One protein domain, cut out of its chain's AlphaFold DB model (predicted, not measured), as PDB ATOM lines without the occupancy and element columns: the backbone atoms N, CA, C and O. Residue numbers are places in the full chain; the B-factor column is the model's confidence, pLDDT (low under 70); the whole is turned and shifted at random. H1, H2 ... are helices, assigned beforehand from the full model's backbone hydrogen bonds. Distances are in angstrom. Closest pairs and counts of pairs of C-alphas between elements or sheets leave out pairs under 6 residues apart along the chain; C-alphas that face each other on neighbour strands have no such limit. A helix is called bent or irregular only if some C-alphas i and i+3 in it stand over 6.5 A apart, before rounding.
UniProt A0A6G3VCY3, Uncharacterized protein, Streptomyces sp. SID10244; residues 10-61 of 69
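AT A GLANCE: This is residues 10 to 61 of the 69 residues of an uncharacterized protein of Streptomyces sp. SID10244 (UniProt A0A6G3VCY3). Two helices, H3 and H1, form a narrow V that opens from the start of H3 and the end of H1, and a third, short and irregular helix, H2, sits beyond the closed end of the V. Residues 32 to 41 loop from H2 back to the start of H3, and residues 56 to 61 form a tail that folds back beside H3. The printed part has 52 residues with three named helices, in the order H1, H2, H3, and no named strand; its class is all helix. It is only just loose, close to compact, with a radius of gyration of the C-alphas of 11.9 A, and its outline is flat, with spans of 34 by 26 by 12 A.

HOW THE PARTS SIT: The longest helix by residues is H3, residues 42 to 55. H1, residues 10 to 21, touches H3 with residues 16 to 21 alone; the closest C-alphas of the two are those of Lys 20 and Ala 42, 4.1 A apart. They run opposite ways at a shallow tilt of 34 degrees, only just short of steep. H2, residues 24 to 31, only just touches H3, with 3 pairs of C-alphas within 8 A, and of H3 residue 42 alone takes part. Their closest C-alphas are those of Thr 26 and Ala 42, 6.5 A apart. H2 and H3 form a helical hairpin and run opposite ways at a shallow tilt of 32 degrees, only just short of steep. H1 and H2 are close but not clearly touching, with the C-alphas of Ala 21 and Ile 27 closest at 7.0 A; they run the same way at a steep tilt of 44 degrees. In H1 and H3 every O i to N i+4 pair is within hydrogen-bond range, while in H2 the count is 2 of 4.

IN THESE COORDINATES: H3 measures 20.1 A from first to last C-alpha, from Ala 42 at (18.810, -47.136, 13.355) to Ser 55 at (31.366, -45.510, -2.284). H1 measures 16.4 A and begins with C-alpha 10 at (12.501, -46.843, -4.375). H2 measures 10.7 A and is irregular: C-alphas 27 and 30 are 9.4 A apart, against about 5 A in a regular helix.

THE WHOLE: The C-alphas of Asn 31 and Gly 56 are the two farthest apart, at 35.1 A. The printed part, residues 10 to 61, has no cut. The link from H1 to H2 is tight, with 2 residues, and the link from H2 to H3 is short, with 10 residues. The mean pLDDT of the printed part is 94.6, and no printed residue is under 70.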
ATOM      1  N   GLN A  10      13.483 -46.213  -5.258       97.31
ATOM      2  CA  GLN A  10      12.501 -46.843  -4.375       97.31
ATOM      3  C   GLN A  10      13.091 -48.043  -3.627       97.31
ATOM      4  O   GLN A  10      12.837 -48.200  -2.435       97.31
ATOM      5  N   GLN A  11      13.918 -48.861  -4.285       96.62
ATOM      6  CA  GLN A  11      14.615 -49.968  -3.624       96.62
ATOM      7  C   GLN A  11      15.611 -49.453  -2.582       96.62
ATOM      8  O   GLN A  11      15.640 -49.963  -1.466       96.62
ATOM      9  N   ILE A  12      16.366 -48.398  -2.899       96.00
ATOM     10  CA  ILE A  12      17.294 -47.756  -1.954       96.00
ATOM     11  C   ILE A  12      16.533 -47.218  -0.735       96.00
ATOM     12  O   ILE A  12      16.927 -47.471   0.404       96.00
ATOM     13  N   ALA A  13      15.415 -46.522  -0.955       97.06
ATOM     14  CA  ALA A  13      14.569 -46.018   0.124       97.06
ATOM     15  C   ALA A  13      13.990 -47.154   0.984       97.06
ATOM     16  O   ALA A  13      13.971 -47.043   2.210       97.06
ATOM     17  N   SER A  14      13.575 -48.259   0.358       98.06
ATOM     18  CA  SER A  14      13.096 -49.456   1.055       98.06
ATOM     19  C   SER A  14      14.180 -50.054   1.953       98.06
ATOM     20  O   SER A  14      13.936 -50.290   3.135       98.06
ATOM     21  N   VAL A  15      15.413 -50.193   1.451       96.75
ATOM     22  CA  VAL A  15      16.529 -50.699   2.262       96.75
ATOM     23  C   VAL A  15      16.842 -49.767   3.429       96.75
ATOM     24  O   VAL A  15      17.063 -50.251   4.535       96.75
ATOM     25  N   ILE A  16      16.807 -48.445   3.238       98.00
ATOM     26  CA  ILE A  16      16.961 -47.487   4.343       98.00
ATOM     27  C   ILE A  16      15.843 -47.647   5.379       98.00
ATOM     28  O   ILE A  16      16.113 -47.616   6.578       98.00
ATOM     29  N   GLN A  17      14.596 -47.842   4.947       98.25
ATOM     30  CA  GLN A  17      13.477 -48.049   5.862       98.25
ATOM     31  C   GLN A  17      13.646 -49.336   6.674       98.25
ATOM     32  O   GLN A  17      13.506 -49.315   7.896       98.25
ATOM     33  N   THR A  18      14.017 -50.437   6.018       98.06
ATOM     34  CA  THR A  18      14.389 -51.679   6.701       98.06
ATOM     35  C   THR A  18      15.571 -51.447   7.633       98.06
ATOM     36  O   THR A  18      15.579 -51.962   8.748       98.06
ATOM     37  N   ALA A  19      16.555 -50.646   7.217       97.56
ATOM     38  CA  ALA A  19      17.755 -50.424   7.998       97.56
ATOM     39  C   ALA A  19      17.465 -49.748   9.335       97.56
ATOM     40  O   ALA A  19      18.033 -50.160  10.346       97.56
ATOM     41  N   LYS A  20      16.546 -48.780   9.320       97.50
ATOM     42  CA  LYS A  20      16.012 -48.127  10.513       97.50
ATOM     43  C   LYS A  20      15.216 -49.095  11.381       97.50
ATOM     44  O   LYS A  20      15.455 -49.164  12.576       97.50
ATOM     45  N   ALA A  21      14.310 -49.863  10.776       97.81
ATOM     46  CA  ALA A  21      13.410 -50.755  11.505       97.81
ATOM     47  C   ALA A  21      14.138 -51.819  12.343       97.81
ATOM     48  O   ALA A  21      13.618 -52.227  13.375       97.81
ATOM     49  N   ILE A  22      15.324 -52.256  11.906       96.88
ATOM     50  CA  ILE A  22      16.108 -53.275  12.619       96.88
ATOM     51  C   ILE A  22      17.201 -52.701  13.534       96.88
ATOM     52  O   ILE A  22      18.026 -53.460  14.031       96.88
ATOM     53  N   GLY A  23      17.251 -51.379  13.726       96.75
ATOM     54  CA  GLY A  23      18.083 -50.784  14.771       96.75
ATOM     55  C   GLY A  23      17.560 -51.172  16.154       96.75
ATOM     56  O   GLY A  23      16.350 -51.161  16.383       96.75
ATOM     57  N   ASP A  24      18.451 -51.515  17.080       97.62
ATOM     58  CA  ASP A  24      18.076 -51.946  18.430       97.62
ATOM     59  C   ASP A  24      17.384 -50.826  19.221       97.62
ATOM     60  O   ASP A  24      16.499 -51.093  20.025       97.62
ATOM     61  N   ASP A  25      17.718 -49.562  18.958       96.38
ATOM     62  CA  ASP A  25      17.001 -48.388  19.475       96.38
ATOM     63  C   ASP A  25      15.534 -48.342  19.016       96.38
ATOM     64  O   ASP A  25      14.643 -47.989  19.787       96.38
ATOM     65  N   THR A  26      15.263 -48.763  17.782       96.94
ATOM     66  CA  THR A  26      13.909 -48.849  17.228       96.94
ATOM     67  C   THR A  26      13.168 -50.071  17.760       96.94
ATOM     68  O   THR A  26      12.002 -49.959  18.132       96.94
ATOM     69  N   ILE A  27      13.837 -51.225  17.839       97.00
ATOM     70  CA  ILE A  27      13.249 -52.478  18.337       97.00
ATOM     71  C   ILE A  27      12.924 -52.383  19.836       97.00
ATOM     72  O   ILE A  27      11.861 -52.828  20.264       97.00
ATOM     73  N   GLN A  28      13.829 -51.819  20.638       96.75
ATOM     74  CA  GLN A  28      13.693 -51.746  22.098       96.75
ATOM     75  C   GLN A  28      12.932 -50.492  22.562       96.75
ATOM     76  O   GLN A  28      12.406 -50.464  23.676       96.75
ATOM     77  N   GLY A  29      12.836 -49.459  21.718       94.12
ATOM     78  CA  GLY A  29      12.106 -48.226  22.004       94.12
ATOM     79  C   GLY A  29      12.825 -47.291  22.983       94.12
ATOM     80  O   GLY A  29      14.040 -47.331  23.150       94.12
ATOM     81  N   ALA A  30      12.068 -46.412  23.647       90.81
ATOM     82  CA  ALA A  30      12.622 -45.279  24.401       90.81
ATOM     83  C   ALA A  30      13.535 -45.655  25.589       90.81
ATOM     84  O   ALA A  30      14.363 -44.845  25.989       90.81
ATOM     85  N   ASN A  31      13.402 -46.867  26.135       92.94
ATOM     86  CA  ASN A  31      14.199 -47.352  27.273       92.94
ATOM     87  C   ASN A  31      15.341 -48.288  26.839       92.94
ATOM     88  O   ASN A  31      15.798 -49.124  27.618       92.94
ATOM     89  N   SER A  32      15.747 -48.190  25.576       94.69
ATOM     90  CA  SER A  32      16.807 -48.992  24.981       94.69
ATOM     91  C   SER A  32      18.145 -48.828  25.718       94.69
ATOM     92  O   SER A  32      18.540 -47.710  26.053       94.69
ATOM     93  N   ASN A  33      18.850 -49.944  25.958       94.44
ATOM     94  CA  ASN A  33      20.184 -49.951  26.567       94.44
ATOM     95  C   ASN A  33      21.249 -50.376  25.536       94.44
ATOM     96  O   ASN A  33      21.269 -51.553  25.158       94.44
ATOM     97  N   PRO A  34      22.170 -49.473  25.146       93.31
ATOM     98  CA  PRO A  34      23.235 -49.766  24.192       93.31
ATOM     99  C   PRO A  34      24.149 -50.942  24.539       93.31
ATOM    100  O   PRO A  34      24.673 -51.576  23.627       93.31
ATOM    101  N   GLU A  35      24.330 -51.277  25.820       93.06
ATOM    102  CA  GLU A  35      25.219 -52.380  26.218       93.06
ATOM    103  C   GLU A  35      24.743 -53.756  25.721       93.06
ATOM    104  O   GLU A  35      25.550 -54.670  25.566       93.06
ATOM    105  N   GLY A  36      23.441 -53.909  25.456       93.69
ATOM    106  CA  GLY A  36      22.846 -55.153  24.959       93.69
ATOM    107  C   GLY A  36      22.609 -55.187  23.448       93.69
ATOM    108  O   GLY A  36      21.955 -56.109  22.961       93.69
ATOM    109  N   TRP A  37      23.048 -54.170  22.705       94.56
ATOM    110  CA  TRP A  37      22.776 -54.060  21.273       94.56
ATOM    111  C   TRP A  37      23.588 -55.061  20.446       94.56
ATOM    112  O   TRP A  37      24.744 -55.360  20.735       94.56
ATOM    113  N   THR A  38      22.973 -55.563  19.376       93.94
ATOM    114  CA  THR A  38      23.568 -56.529  18.432       93.94
ATOM    115  C   THR A  38      23.564 -56.025  16.989       93.94
ATOM    116  O   THR A  38      24.386 -56.448  16.178       93.94
ATOM    117  N   HIS A  39      22.679 -55.084  16.672       93.12
ATOM    118  CA  HIS A  39      22.506 -54.449  15.370       93.12
ATOM    119  C   HIS A  39      22.827 -52.945  15.397       93.12
ATOM    120  O   HIS A  39      22.906 -52.329  14.330       93.12
ATOM    121  N   GLY A  40      23.043 -52.360  16.581       92.06
ATOM    122  CA  GLY A  40      23.333 -50.936  16.759       92.06
ATOM    123  C   GLY A  40      22.099 -50.056  16.546       92.06
ATOM    124  O   GLY A  40      20.983 -50.548  16.399       92.06
ATOM    125  N   SER A  41      22.286 -48.738  16.507       94.50
ATOM    126  CA  SER A  41      21.177 -47.795  16.298       94.50
ATOM    127  C   SER A  41      20.688 -47.757  14.845       94.50
ATOM    128  O   SER A  41      21.445 -47.955  13.888       94.50
ATOM    129  N   ALA A  42      19.425 -47.387  14.654       96.25
ATOM    130  CA  ALA A  42      18.810 -47.136  13.355       96.25
ATOM    131  C   ALA A  42      19.592 -46.099  12.529       96.25
ATOM    132  O   ALA A  42      19.704 -46.220  11.299       96.25
ATOM    133  N   GLN A  43      20.160 -45.092  13.199       94.31
ATOM    134  CA  GLN A  43      21.003 -44.073  12.578       94.31
ATOM    135  C   GLN A  43      22.304 -44.672  12.041       94.31
ATOM    136  O   GLN A  43      22.621 -44.470  10.866       94.31
ATOM    137  N   GLN A  44      23.023 -45.448  12.858       93.69
ATOM    138  CA  GLN A  44      24.252 -46.129  12.439       93.69
ATOM    139  C   GLN A  44      23.989 -47.034  11.232       93.69
ATOM    140  O   GLN A  44      24.704 -46.954  10.232       93.69
ATOM    141  N   ARG A  45      22.915 -47.833  11.257       95.06
ATOM    142  CA  ARG A  45      22.578 -48.727  10.137       95.06
ATOM    143  C   ARG A  45      22.276 -47.968   8.842       95.06
ATOM    144  O   ARG A  45      22.763 -48.349   7.777       95.06
ATOM    145  N   SER A  46      21.523 -46.870   8.928       95.81
ATOM    146  CA  SER A  46      21.222 -46.007   7.773       95.81
ATOM    147  C   SER A  46      22.485 -45.347   7.204       95.81
ATOM    148  O   SER A  46      22.660 -45.276   5.983       95.81
ATOM    149  N   ARG A  47      23.380 -44.887   8.089       93.81
ATOM    150  CA  ARG A  47      24.667 -44.279   7.731       93.81
ATOM    151  C   ARG A  47      25.543 -45.274   6.974       93.81
ATOM    152  O   ARG A  47      25.977 -44.963   5.865       93.81
ATOM    153  N   TRP A  48      25.758 -46.469   7.522       92.94
ATOM    154  CA  TRP A  48      26.667 -47.451   6.928       92.94
ATOM    155  C   TRP A  48      26.164 -48.021   5.608       92.94
ATOM    156  O   TRP A  48      26.952 -48.152   4.671       92.94
ATOM    157  N   PHE A  49      24.854 -48.254   5.474       93.88
ATOM    158  CA  PHE A  49      24.284 -48.603   4.174       93.88
ATOM    159  C   PHE A  49      24.550 -47.506   3.134       93.88
ATOM    160  O   PHE A  49      25.009 -47.795   2.032       93.88
ATOM    161  N   THR A  50      24.312 -46.240   3.490       93.94
ATOM    162  CA  THR A  50      24.510 -45.110   2.572       93.94
ATOM    163  C   THR A  50      25.970 -44.968   2.138       93.94
ATOM    164  O   THR A  50      26.233 -44.744   0.957       93.94
ATOM    165  N   ILE A  51      26.916 -45.106   3.071       93.62
ATOM    166  CA  ILE A  51      28.356 -45.026   2.787       93.62
ATOM    167  C   ILE A  51      28.780 -46.159   1.852       93.62
ATOM    168  O   ILE A  51      29.381 -45.890   0.809       93.62
ATOM    169  N   GLY A  52      28.428 -47.405   2.177       93.00
ATOM    170  CA  GLY A  52      28.776 -48.565   1.355       93.00
ATOM    171  C   GLY A  52      28.164 -48.485  -0.042       93.00
ATOM    172  O   GLY A  52      28.865 -48.667  -1.032       93.00
ATOM    173  N   TYR A  53      26.881 -48.123  -0.135       93.06
ATOM    174  CA  TYR A  53      26.185 -47.996  -1.415       93.06
ATOM    175  C   TYR A  53      26.775 -46.894  -2.309       93.06
ATOM    176  O   TYR A  53      26.936 -47.102  -3.508       93.06
ATOM    177  N   ARG A  54      27.111 -45.723  -1.748       93.06
ATOM    178  CA  ARG A  54      27.655 -44.597  -2.529       93.06
ATOM    179  C   ARG A  54      29.115 -44.784  -2.925       93.06
ATOM    180  O   ARG A  54      29.500 -44.330  -3.996       93.06
ATOM    181  N   SER A  55      29.925 -45.376  -2.051       94.50
ATOM    182  CA  SER A  55      31.366 -45.510  -2.284       94.50
ATOM    183  C   SER A  55      31.734 -46.776  -3.054       94.50
ATOM    184  O   SER A  55      32.718 -46.768  -3.788       94.50
ATOM    185  N   GLY A  56      30.990 -47.869  -2.857       92.00
ATOM    186  CA  GLY A  56      31.394 -49.201  -3.304       92.00
ATOM    187  C   GLY A  56      32.671 -49.728  -2.630       92.00
ATOM    188  O   GLY A  56      33.148 -50.794  -3.009       92.00
ATOM    189  N   ASP A  57      33.226 -49.012  -1.646       92.00
ATOM    190  CA  ASP A  57      34.492 -49.333  -0.987       92.00
ATOM    191  C   ASP A  57      34.254 -49.658   0.498       92.00
ATOM    192  O   ASP A  57      34.006 -48.752   1.298       92.00
ATOM    193  N   PRO A  58      34.377 -50.935   0.909       87.56
ATOM    194  CA  PRO A  58      34.210 -51.342   2.302       87.56
ATOM    195  C   PRO A  58      35.156 -50.636   3.279       87.56
ATOM    196  O   PRO A  58      34.841 -50.537   4.460       87.56
ATOM    197  N   ARG A  59      36.299 -50.113   2.812       90.38
ATOM    198  CA  ARG A  59      37.269 -49.399   3.660       90.38
ATOM    199  C   ARG A  59      36.753 -48.044   4.148       90.38
ATOM    200  O   ARG A  59      37.329 -47.483   5.069       90.38
ATOM    201  N   GLN A  60      35.679 -47.525   3.548       90.06
ATOM    202  CA  GLN A  60      34.990 -46.318   4.016       90.06
ATOM    203  C   GLN A  60      34.085 -46.598   5.230       90.06
ATOM    204  O   GLN A  60      33.616 -45.666   5.884       90.06
ATOM    205  N   CYS A  61      33.824 -47.872   5.535       88.25
ATOM    206  CA  CYS A  61      33.027 -48.297   6.678       88.25
ATOM    207  C   CYS A  61      33.926 -48.529   7.900       88.25
ATOM    208  O   CYS A  61      34.162 -49.671   8.289       88.25
TER     209      CYS A  61